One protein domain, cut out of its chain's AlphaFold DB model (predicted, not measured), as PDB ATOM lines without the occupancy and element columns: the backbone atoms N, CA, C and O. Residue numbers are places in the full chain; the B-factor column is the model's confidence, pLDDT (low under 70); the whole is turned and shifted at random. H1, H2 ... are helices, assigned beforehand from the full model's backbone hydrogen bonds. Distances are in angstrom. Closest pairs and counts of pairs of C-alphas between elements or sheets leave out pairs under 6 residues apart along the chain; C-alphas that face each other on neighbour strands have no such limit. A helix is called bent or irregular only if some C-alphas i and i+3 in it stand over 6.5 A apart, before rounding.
ATOM      1  N   PHE A  29     -88.640 -77.375  72.097       83.75
ATOM      2  CA  PHE A  29     -87.635 -76.365  72.404       83.75
ATOM      3  C   PHE A  29     -87.123 -75.702  71.108       83.75
ATOM      4  O   PHE A  29     -86.718 -76.406  70.174       83.75
ATOM      5  N   PRO A  30     -87.123 -74.357  71.005       91.06
ATOM      6  CA  PRO A  30     -86.853 -73.639  69.759       91.06
ATOM      7  C   PRO A  30     -85.348 -73.541  69.436       91.06
ATOM      8  O   PRO A  30     -84.828 -72.471  69.113       91.06
ATOM      9  N   ARG A  31     -84.631 -74.670  69.468       93.06
ATOM     10  CA  ARG A  31     -83.171 -74.768  69.281       93.06
ATOM     11  C   ARG A  31     -82.665 -74.011  68.058       93.06
ATOM     12  O   ARG A  31     -81.736 -73.217  68.163       93.06
ATOM     13  N   ASN A  32     -83.281 -74.246  66.901       93.44
ATOM     14  CA  ASN A  32     -82.847 -73.636  65.643       93.44
ATOM     15  C   ASN A  32     -82.959 -72.110  65.674       93.44
ATOM     16  O   ASN A  32     -82.084 -71.432  65.139       93.44
ATOM     17  N   GLN A  33     -83.995 -71.577  66.327       94.50
ATOM     18  CA  GLN A  33     -84.161 -70.138  66.493       94.50
ATOM     19  C   GLN A  33     -83.040 -69.572  67.369       94.50
ATOM     20  O   GLN A  33     -82.371 -68.629  66.958       94.50
ATOM     21  N   TYR A  34     -82.775 -70.181  68.527       96.12
ATOM     22  CA  TYR A  34     -81.746 -69.691  69.451       96.12
ATOM     23  C   TYR A  34     -80.354 -69.736  68.826       96.12
ATOM     24  O   TYR A  34     -79.627 -68.744  68.858       96.12
ATOM     25  N   VAL A  35     -80.006 -70.851  68.175       96.12
ATOM     26  CA  VAL A  35     -78.738 -70.977  67.446       96.12
ATOM     27  C   VAL A  35     -78.631 -69.905  66.364       96.12
ATOM     28  O   VAL A  35     -77.590 -69.261  66.247       96.12
ATOM     29  N   HIS A  36     -79.691 -69.690  65.581       96.62
ATOM     30  CA  HIS A  36     -79.693 -68.666  64.542       96.62
ATOM     31  C   HIS A  36     -79.446 -67.271  65.129       96.62
ATOM     32  O   HIS A  36     -78.547 -66.573  64.668       96.62
ATOM     33  N   GLU A  37     -80.179 -66.883  66.173       96.31
ATOM     34  CA  GLU A  37     -80.056 -65.557  66.784       96.31
ATOM     35  C   GLU A  37     -78.679 -65.319  67.421       96.31
ATOM     36  O   GLU A  37     -78.082 -64.263  67.193       96.31
ATOM     37  N   ILE A  38     -78.116 -66.311  68.123       96.38
ATOM     38  CA  ILE A  38     -76.742 -66.238  68.652       96.38
ATOM     39  C   ILE A  38     -75.753 -65.989  67.510       96.38
ATOM     40  O   ILE A  38     -74.899 -65.106  67.598       96.38
ATOM     41  N   LEU A  39     -75.873 -66.739  66.409       95.81
ATOM     42  CA  LEU A  39     -74.991 -66.592  65.251       95.81
ATOM     43  C   LEU A  39     -75.181 -65.250  64.535       95.81
ATOM     44  O   LEU A  39     -74.203 -64.708  64.013       95.81
ATOM     45  N   THR A  40     -76.395 -64.703  64.507       96.12
ATOM     46  CA  THR A  40     -76.666 -63.365  63.969       96.12
ATOM     47  C   THR A  40     -75.938 -62.297  64.777       96.12
ATOM     48  O   THR A  40     -75.238 -61.477  64.184       96.12
ATOM     49  N   VAL A  41     -76.036 -62.331  66.112       94.31
ATOM     50  CA  VAL A  41     -75.290 -61.403  66.979       94.31
ATOM     51  C   VAL A  41     -73.789 -61.611  66.795       94.31
ATOM     52  O   VAL A  41     -73.055 -60.658  66.571       94.31
ATOM     53  N   ARG A  42     -73.318 -62.859  66.782       94.50
ATOM     54  CA  ARG A  42     -71.895 -63.170  66.586       94.50
ATOM     55  C   ARG A  42     -71.313 -62.548  65.317       94.50
ATOM     56  O   ARG A  42     -70.175 -62.095  65.325       94.50
ATOM     57  N   LYS A  43     -72.089 -62.528  64.232       93.75
ATOM     58  CA  LYS A  43     -71.672 -61.990  62.930       93.75
ATOM     59  C   LYS A  43     -71.768 -60.467  62.826       93.75
ATOM     60  O   LYS A  43     -71.301 -59.925  61.829       93.75
ATOM     61  N   SER A  44     -72.364 -59.766  63.795       89.69
ATOM     62  CA  SER A  44     -72.577 -58.319  63.665       89.69
ATOM     63  C   SER A  44     -71.280 -57.515  63.759       89.69
ATOM     64  O   SER A  44     -71.162 -56.478  63.112       89.69
ATOM     65  N   CYS A  45     -70.300 -57.965  64.552       88.06
ATOM     66  CA  CYS A  45     -68.957 -57.385  64.579       88.06
ATOM     67  C   CYS A  45     -67.915 -58.361  65.148       88.06
ATOM     68  O   CYS A  45     -68.234 -59.290  65.890       88.06
ATOM     69  N   LYS A  46     -66.635 -58.103  64.849       89.50
ATOM     70  CA  LYS A  46     -65.510 -58.954  65.275       89.50
ATOM     71  C   LYS A  46     -65.378 -59.051  66.799       89.50
ATOM     72  O   LYS A  46     -64.984 -60.084  67.327       89.50
ATOM     73  N   GLN A  47     -65.710 -57.982  67.522       90.62
ATOM     74  CA  GLN A  47     -65.675 -57.978  68.985       90.62
ATOM     75  C   GLN A  47     -66.713 -58.941  69.564       90.62
ATOM     76  O   GLN A  47     -66.420 -59.639  70.531       90.62
ATOM     77  N   PHE A  48     -67.904 -59.011  68.966       93.44
ATOM     78  CA  PHE A  48     -68.946 -59.930  69.414       93.44
ATOM     79  C   PHE A  48     -68.569 -61.373  69.147       93.44
ATOM     80  O   PHE A  48     -68.788 -62.207  70.016       93.44
ATOM     81  N   GLU A  49     -67.948 -61.659  68.003       93.75
ATOM     82  CA  GLU A  49     -67.402 -62.984  67.716       93.75
ATOM     83  C   GLU A  49     -66.462 -63.475  68.820       93.75
ATOM     84  O   GLU A  49     -66.667 -64.561  69.364       93.75
ATOM     85  N   ILE A  50     -65.489 -62.644  69.203       93.56
ATOM     86  CA  ILE A  50     -64.530 -62.966  70.264       93.56
ATOM     87  C   ILE A  50     -65.255 -63.194  71.594       93.56
ATOM     88  O   ILE A  50     -65.017 -64.202  72.257       93.56
ATOM     89  N   VAL A  51     -66.145 -62.279  71.984       95.19
ATOM     90  CA  VAL A  51     -66.853 -62.326  73.273       95.19
ATOM     91  C   VAL A  51     -67.755 -63.559  73.375       95.19
ATOM     92  O   VAL A  51     -67.707 -64.266  74.378       95.19
ATOM     93  N   ILE A  52     -68.538 -63.842  72.332       95.56
ATOM     94  CA  ILE A  52     -69.463 -64.980  72.270       95.56
ATOM     95  C   ILE A  52     -68.704 -66.305  72.304       95.56
ATOM     96  O   ILE A  52     -69.055 -67.171  73.101       95.56
ATOM     97  N   ASN A  53     -67.651 -66.461  71.496       94.62
ATOM     98  CA  ASN A  53     -66.869 -67.699  71.493       94.62
ATOM     99  C   ASN A  53     -66.137 -67.896  72.830       94.62
ATOM    100  O   ASN A  53     -66.213 -68.974  73.408       94.62
ATOM    101  N   THR A  54     -65.518 -66.838  73.373       95.00
ATOM    102  CA  THR A  54     -64.817 -66.902  74.669       95.00
ATOM    103  C   THR A  54     -65.763 -67.271  75.808       95.00
ATOM    104  O   THR A  54     -65.399 -68.057  76.680       95.00
ATOM    105  N   HIS A  55     -66.966 -66.691  75.838       95.25
ATOM    106  CA  HIS A  55     -67.956 -67.020  76.860       95.25
ATOM    107  C   HIS A  55     -68.411 -68.476  76.732       95.25
ATOM    108  O   HIS A  55     -68.402 -69.197  77.726       95.25
ATOM    109  N   ALA A  56     -68.710 -68.927  75.512       93.81
ATOM    110  CA  ALA A  56     -69.149 -70.293  75.261       93.81
ATOM    111  C   ALA A  56     -68.088 -71.338  75.661       93.81
ATOM    112  O   ALA A  56     -68.398 -72.308  76.350       93.81
ATOM    113  N   GLU A  57     -66.822 -71.104  75.312       93.56
ATOM    114  CA  GLU A  57     -65.707 -71.970  75.713       93.56
ATOM    115  C   GLU A  57     -65.503 -71.993  77.232       93.56
ATOM    116  O   GLU A  57     -65.354 -73.064  77.814       93.56
ATOM    117  N   LYS A  58     -65.515 -70.830  77.895       92.75
ATOM    118  CA  LYS A  58     -65.239 -70.753  79.340       92.75
ATOM    119  C   LYS A  58     -66.377 -71.275  80.209       92.75
ATOM    120  O   LYS A  58     -66.107 -71.832  81.268       92.75
ATOM    121  N   SER A  59     -67.622 -71.044  79.805       91.75
ATOM    122  CA  SER A  59     -68.797 -71.397  80.602       91.75
ATOM    123  C   SER A  59     -69.299 -72.806  80.311       91.75
ATOM    124  O   SER A  59     -69.769 -73.470  81.230       91.75
ATOM    125  N   TYR A  60     -69.173 -73.267  79.064       89.94
ATOM    126  CA  TYR A  60     -69.814 -74.500  78.595       89.94
ATOM    127  C   TYR A  60     -68.841 -75.468  77.903       89.94
ATOM    128  O   TYR A  60     -69.231 -76.558  77.496       89.94
ATOM    129  N   GLY A  61     -67.566 -75.095  77.735       87.94
ATOM    130  CA  GLY A  61     -66.548 -75.955  77.123       87.94
ATOM    131  C   GLY A  61     -66.699 -76.158  75.611       87.94
ATOM    132  O   GLY A  61     -65.963 -76.949  75.029       87.94
ATOM    133  N   SER A  62     -67.642 -75.470  74.957       85.56
ATOM    134  CA  SER A  62     -67.905 -75.626  73.525       85.56
ATOM    135  C   SER A  62     -68.531 -74.376  72.918       85.56
ATOM    136  O   SER A  62     -69.457 -73.788  73.469       85.56
ATOM    137  N   HIS A  63     -68.078 -74.014  71.717       85.75
ATOM    138  CA  HIS A  63     -68.711 -73.002  70.867       85.75
ATOM    139  C   HIS A  63     -69.602 -73.629  69.770       85.75
ATOM    140  O   HIS A  63     -70.006 -72.955  68.815       85.75
ATOM    141  N   PHE A  64     -69.891 -74.934  69.853       90.75
ATOM    142  CA  PHE A  64     -70.780 -75.650  68.932       90.75
ATOM    143  C   PHE A  64     -72.231 -75.609  69.431       90.75
ATOM    144  O   PHE A  64     -72.770 -76.575  69.963       90.75
ATOM    145  N   PHE A  65     -72.907 -74.478  69.206       91.19
ATOM    146  CA  PHE A  65     -74.261 -74.218  69.730       91.19
ATOM    147  C   PHE A  65     -75.331 -75.250  69.334       91.19
ATOM    148  O   PHE A  65     -76.334 -75.393  70.027       91.19
ATOM    149  N   LYS A  66     -75.147 -75.978  68.224       89.00
ATOM    150  CA  LYS A  66     -76.103 -77.010  67.784       89.00
ATOM    151  C   LYS A  66     -76.191 -78.179  68.765       89.00
ATOM    152  O   LYS A  66     -77.284 -78.707  68.956       89.00
ATOM    153  N   GLU A  67     -75.073 -78.527  69.393       88.88
ATOM    154  CA  GLU A  67     -74.919 -79.687  70.282       88.88
ATOM    155  C   GLU A  67     -75.038 -79.308  71.766       88.88
ATOM    156  O   GLU A  67     -75.109 -80.174  72.630       88.88
ATOM    157  N   MET A  68     -75.119 -78.009  72.063       91.62
ATOM    158  CA  MET A  68     -75.219 -77.481  73.421       91.62
ATOM    159  C   MET A  68     -76.537 -77.912  74.108       91.62
ATOM    160  O   MET A  68     -77.604 -77.799  73.491       91.62
ATOM    161  N   PRO A  69     -76.522 -78.378  75.369       93.62
ATOM    162  CA  PRO A  69     -77.726 -78.673  76.152       93.62
ATOM    163  C   PRO A  69     -78.738 -77.518  76.156       93.62
ATOM    164  O   PRO A  69     -78.359 -76.354  76.087       93.62
ATOM    165  N   GLU A  70     -80.041 -77.811  76.240       93.25
ATOM    166  CA  GLU A  70     -81.096 -76.782  76.113       93.25
ATOM    167  C   GLU A  70     -80.965 -75.650  77.135       93.25
ATOM    168  O   GLU A  70     -81.143 -74.480  76.792       93.25
ATOM    169  N   LYS A  71     -80.600 -75.991  78.375       93.19
ATOM    170  CA  LYS A  71     -80.366 -75.015  79.441       93.19
ATOM    171  C   LYS A  71     -79.238 -74.049  79.067       93.19
ATOM    172  O   LYS A  71     -79.445 -72.841  79.056       93.19
ATOM    173  N   GLU A  72     -78.082 -74.587  78.702       94.06
ATOM    174  CA  GLU A  72     -76.895 -73.809  78.333       94.06
ATOM    175  C   GLU A  72     -77.144 -72.982  77.068       94.06
ATOM    176  O   GLU A  72     -76.799 -71.805  77.008       94.06
ATOM    177  N   LEU A  73     -77.841 -73.551  76.081       95.50
ATOM    178  CA  LEU A  73     -78.204 -72.839  74.859       95.50
ATOM    179  C   LEU A  73     -79.167 -71.676  75.137       95.50
ATOM    180  O   LEU A  73     -79.082 -70.639  74.481       95.50
ATOM    181  N   THR A  74     -80.065 -71.826  76.113       95.44
ATOM    182  CA  THR A  74     -80.968 -70.753  76.556       95.44
ATOM    183  C   THR A  74     -80.198 -69.631  77.247       95.44
ATOM    184  O   THR A  74     -80.404 -68.458  76.933       95.44
ATOM    185  N   GLU A  75     -79.274 -69.968  78.145       95.88
ATOM    186  CA  GLU A  75     -78.409 -68.986  78.807       95.88
ATOM    187  C   GLU A  75     -77.535 -68.238  77.790       95.88
ATOM    188  O   GLU A  75     -77.488 -67.005  77.792       95.88
ATOM    189  N   MET A  76     -76.934 -68.968  76.847       96.69
ATOM    190  CA  MET A  76     -76.122 -68.402  75.771       96.69
ATOM    191  C   MET A  76     -76.932 -67.470  74.859       96.69
ATOM    192  O   MET A  76     -76.443 -66.423  74.422       96.69
ATOM    193  N   TYR A  77     -78.186 -67.825  74.585       96.69
ATOM    194  CA  TYR A  77     -79.115 -66.991  73.833       96.69
ATOM    195  C   TYR A  77     -79.400 -65.667  74.552       96.69
ATOM    196  O   TYR A  77     -79.247 -64.597  73.955       96.69
ATOM    197  N   HIS A  78     -79.730 -65.713  75.845       96.50
ATOM    198  CA  HIS A  78     -79.955 -64.504  76.640       96.50
ATOM    199  C   HIS A  78     -78.705 -63.627  76.729       96.50
ATOM    200  O   HIS A  78     -78.803 -62.405  76.587       96.50
ATOM    201  N   PHE A  79     -77.530 -64.238  76.886       96.19
ATOM    202  CA  PHE A  79     -76.258 -63.526  76.853       96.19
ATOM    203  C   PHE A  79     -76.049 -62.780  75.526       96.19
ATOM    204  O   PHE A  79     -75.743 -61.585  75.529       96.19
ATOM    205  N   ALA A  80     -76.261 -63.449  74.387       95.00
ATOM    206  CA  ALA A  80     -76.109 -62.835  73.069       95.00
ATOM    207  C   ALA A  80     -77.086 -61.665  72.855       95.00
ATOM    208  O   ALA A  80     -76.696 -60.612  72.341       95.00
ATOM    209  N   LEU A  81     -78.343 -61.805  73.287       94.75
ATOM    210  CA  LEU A  81     -79.319 -60.717  73.204       94.75
ATOM    211  C   LEU A  81     -78.938 -59.520  74.074       94.75
ATOM    212  O   LEU A  81     -78.999 -58.382  73.601       94.75
ATOM    213  N   HIS A  82     -78.502 -59.769  75.310       93.75
ATOM    214  CA  HIS A  82     -78.066 -58.708  76.211       93.75
ATOM    215  C   HIS A  82     -76.850 -57.961  75.650       93.75
ATOM    216  O   HIS A  82     -76.801 -56.731  75.670       93.75
ATOM    217  N   LEU A  83     -75.893 -58.688  75.064       92.56
ATOM    218  CA  LEU A  83     -74.727 -58.094  74.415       92.56
ATOM    219  C   LEU A  83     -75.129 -57.131  73.283       92.56
ATOM    220  O   LEU A  83     -74.590 -56.024  73.194       92.56
ATOM    221  N   ARG A  84     -76.102 -57.525  72.450       91.12
ATOM    222  CA  ARG A  84     -76.652 -56.668  71.387       91.12
ATOM    223  C   ARG A  84     -77.319 -55.418  71.962       91.12
ATOM    224  O   ARG A  84     -77.042 -54.314  71.503       91.12
ATOM    225  N   GLU A  85     -78.153 -55.570  72.983       90.81
ATOM    226  CA  GLU A  85     -78.868 -54.451  73.607       90.81
ATOM    227  C   GLU A  85     -77.916 -53.422  74.245       90.81
ATOM    228  O   GLU A  85     -78.058 -52.208  74.049       90.81
ATOM    229  N   VAL A  86     -76.893 -53.891  74.964       87.62
ATOM    230  CA  VAL A  86     -75.861 -53.028  75.564       87.62
ATOM    231  C   VAL A  86     -75.083 -52.263  74.489       87.62
ATOM    232  O   VAL A  86     -74.668 -51.122  74.696       87.62
ATOM    233  N   TRP A  87     -74.879 -52.864  73.324       86.31
ATOM    234  CA  TRP A  87     -74.217 -52.195  72.213       86.31
ATOM    235  C   TRP A  87     -75.098 -51.149  71.541       86.31
ATOM    236  O   TRP A  87     -74.658 -50.012  71.360       86.31
ATOM    237  N   ASP A  88     -76.348 -51.492  71.245       85.50
ATOM    238  CA  ASP A  88     -77.301 -50.576  70.620       85.50
ATOM    239  C   ASP A  88     -77.571 -49.360  71.515       85.50
ATOM    240  O   ASP A  88     -77.593 -48.220  71.041       85.50
ATOM    241  N   SER A  89     -77.694 -49.573  72.827       82.38
ATOM    242  CA  SER A  89     -77.852 -48.490  73.806       82.38
ATOM    243  C   SER A  89     -76.623 -47.581  73.905       82.38
ATOM    244  O   SER A  89     -76.780 -46.383  74.120       82.38
ATOM    245  N   LYS A  90     -75.405 -48.094  73.684       77.06
ATOM    246  CA  LYS A  90     -74.175 -47.278  73.626       77.06
ATOM    247  C   LYS A  90     -73.981 -46.567  72.283       77.06
ATOM    248  O   LYS A  90     -73.343 -45.514  72.235       77.06
ATOM    249  N   GLN A  91     -74.521 -47.115  71.197       69.25
ATOM    250  CA  GLN A  91     -74.459 -46.532  69.852       69.25
ATOM    251  C   GLN A  91     -75.502 -45.424  69.639       69.25
ATOM    252  O   GLN A  91     -75.181 -44.377  69.071       69.25
ATOM    253  N   ARG A  92     -76.735 -45.610  70.134       60.84
ATOM    254  CA  ARG A  92     -77.854 -44.656  69.986       60.84
ATOM    255  C   ARG A  92     -77.528 -43.208  70.392       60.84
ATOM    256  O   ARG A  92     -77.872 -42.317  69.618       60.84
ATOM    257  N   PRO A  93     -76.834 -42.927  71.514       65.50
ATOM    258  CA  PRO A  93     -76.468 -41.563  71.891       65.50
ATOM    259  C   PRO A  93     -75.621 -40.855  70.829       65.50
ATOM    260  O   PRO A  93     -75.808 -39.667  70.585       65.50
ATOM    261  N   ARG A  94     -74.730 -41.586  70.143       62.12
ATOM    262  CA  ARG A  94     -73.858 -41.026  69.097       62.12
ATOM    263  C   ARG A  94     -74.643 -40.671  67.838       62.12
ATOM    264  O   ARG A  94     -74.420 -39.617  67.252       62.12
ATOM    265  N   LEU A  95     -75.595 -41.524  67.466       62.91
ATOM    266  CA  LEU A  95     -76.509 -41.289  66.348       62.91
ATOM    267  C   LEU A  95     -77.433 -40.094  66.611       62.91
ATOM    268  O   LEU A  95     -77.543 -39.217  65.761       62.91
ATOM    269  N   ILE A  96     -78.043 -40.017  67.797       69.06
ATOM    270  CA  ILE A  96     -78.915 -38.892  68.175       69.06
ATOM    271  C   ILE A  96     -78.115 -37.584  68.226       69.06
ATOM    272  O   ILE A  96     -78.585 -36.566  67.719       69.06
ATOM    273  N   SER A  97     -76.891 -37.616  68.764       65.81
ATOM    274  CA  SER A  97     -75.985 -36.462  68.758       65.81
ATOM    275  C   SER A  97     -75.703 -35.984  67.333       65.81
ATOM    276  O   SER A  97     -75.946 -34.817  67.029       65.81
ATOM    277  N   TRP A  98     -75.285 -36.884  66.436       73.94
ATOM    278  CA  TRP A  98     -75.004 -36.554  65.034       73.94
ATOM    279  C   TRP A  98     -76.233 -35.991  64.301       73.94
ATOM    280  O   TRP A  98     -76.137 -34.967  63.624       73.94
ATOM    281  N   ILE A  99     -77.407 -36.602  64.487       74.06
ATOM    282  CA  ILE A  99     -78.668 -36.118  63.905       74.06
ATOM    283  C   ILE A  99     -78.980 -34.705  64.421       74.06
ATOM    284  O   ILE A  99     -79.304 -33.814  63.634       74.06
ATOM    285  N   SER A 100     -78.841 -34.465  65.728       71.38
ATOM    286  CA  SER A 100     -79.107 -33.151  66.321       71.38
ATOM    287  C   SER A 100     -78.169 -32.055  65.791       71.38
ATOM    288  O   SER A 100     -78.613 -30.933  65.539       71.38
ATOM    289  N   GLU A 101     -76.896 -32.376  65.552       68.50
ATOM    290  CA  GLU A 101     -75.925 -31.462  64.941       68.50
ATOM    291  C   GLU A 101     -76.254 -31.175  63.473       68.50
ATOM    292  O   GLU A 101     -76.155 -30.030  63.028       68.50
ATOM    293  N   PHE A 102     -76.694 -32.191  62.726       73.12
ATOM    294  CA  PHE A 102     -77.082 -32.044  61.326       73.12
ATOM    295  C   PHE A 102     -78.303 -31.127  61.158       73.12
ATOM    296  O   PHE A 102     -78.314 -30.269  60.274       73.12
ATOM    297  N   PHE A 103     -79.306 -31.248  62.034       76.12
ATOM    298  CA  PHE A 103     -80.478 -30.368  62.015       76.12
ATOM    299  C   PHE A 103     -80.179 -28.951  62.529       76.12
ATOM    300  O   PHE A 103     -80.764 -27.997  62.017       76.12
ATOM    301  N   LYS A 104     -79.239 -28.776  63.471       66.56
ATOM    302  CA  LYS A 104     -78.791 -27.440  63.918       66.56
ATOM    303  C   LYS A 104     -78.042 -26.659  62.838       66.56
ATOM    304  O   LYS A 104     -78.145 -25.442  62.819       66.56
ATOM    305  N   LYS A 105     -77.308 -27.329  61.944       60.94
ATOM    306  CA  LYS A 105     -76.570 -26.674  60.844       60.94
ATOM    307  C   LYS A 105     -77.444 -26.237  59.661       60.94
ATOM    308  O   LYS A 105     -76.949 -25.538  58.786       60.94
ATOM    309  N   LYS A 106     -78.710 -26.669  59.595       58.34
ATOM    310  CA  LYS A 106     -79.643 -26.349  58.497       58.34
ATOM    311  C   LYS A 106     -80.590 -25.174  58.795       58.34
ATOM    312  O   LYS A 106     -81.560 -24.995  58.061       58.34
TER     313      LYS A 106
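AT A GLANCE: This is residues 29 to 106 of the 107 residues of an uncharacterized protein of Actinobacillus lignieresii (UniProt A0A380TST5). A compact head of three helices with one long helical arm sticking out of it: the two shorter helices, H1 and H2, pack on the first half of the long helix H3, and residues 88 to 106, of which 88 to 104 belong to H3, stand free. H1 runs slanted over H3, the chain then turns a corner, H2 runs back, and after a loop H3 folds back along H2 and continues far beyond the head. The printed part has 78 residues with three named helices, in the order H1, H2, H3, and no named strand; the class is all helix. The whole is loose, with a radius of gyration of the C-alphas of 16.3 A, and spans 55 by 24 by 15 A, the arm making the length.

HOW THE PARTS SIT: H1, residues 31 to 42, and H2, residues 46 to 60, touch only at the corner by their tight link; the closest C-alphas, of Arg 42 and Glu 49, are 4.6 A apart. They run opposite ways at a steep tilt of 46 degrees. H1 touches H3, residues 70 to 104, which meets it with residues 70 to 84 alone; their closest C-alphas, of Ile 38 and Ala 80, are 5.6 A apart. H1 and H3 run the same way at a steep tilt of 40 degrees. H2 and H3 form a helical hairpin: they run opposite ways at a shallow tilt of 24 degrees and touch, H3 with residues 72 to 83 alone. Their closest C-alphas, of Ile 52 and Ala 80, are 7.0 A apart. In H1 and H2 every O i to N i+4 pair is within hydrogen-bond range; in H3 29 of 31 are.

IN THESE COORDINATES: H1 begins at C-alpha 31, (-83.171, -74.768, 69.281), and measures 16.4 A from first to last C-alpha. H2 measures 20.9 A and ends at C-alpha 60, (-69.814, -74.500, 78.595). H3 measures 50.9 A and ends at C-alpha 104, (-78.791, -27.440, 63.918). It has a kink of 25 degrees near residue 91; it is neither bent nor irregular, but only just: C-alphas 90 and 93 are 6.4 A apart.

THE WHOLE: The two C-alphas farthest apart, of Pro 69 and Lys 106, are 55.3 A from each other. Without the residues that stand free, the body has 59 residues, spans 27 by 22 by 15 A and has a radius of gyration of 10.3 A. The printed part has no cut. The link from H2 to H3, 9 residues, is short but not tight, and no link is long. The mean pLDDT of the printed part is 87.2; residues 91 to 97, residue 101 and residues 104 to 106 are under 70.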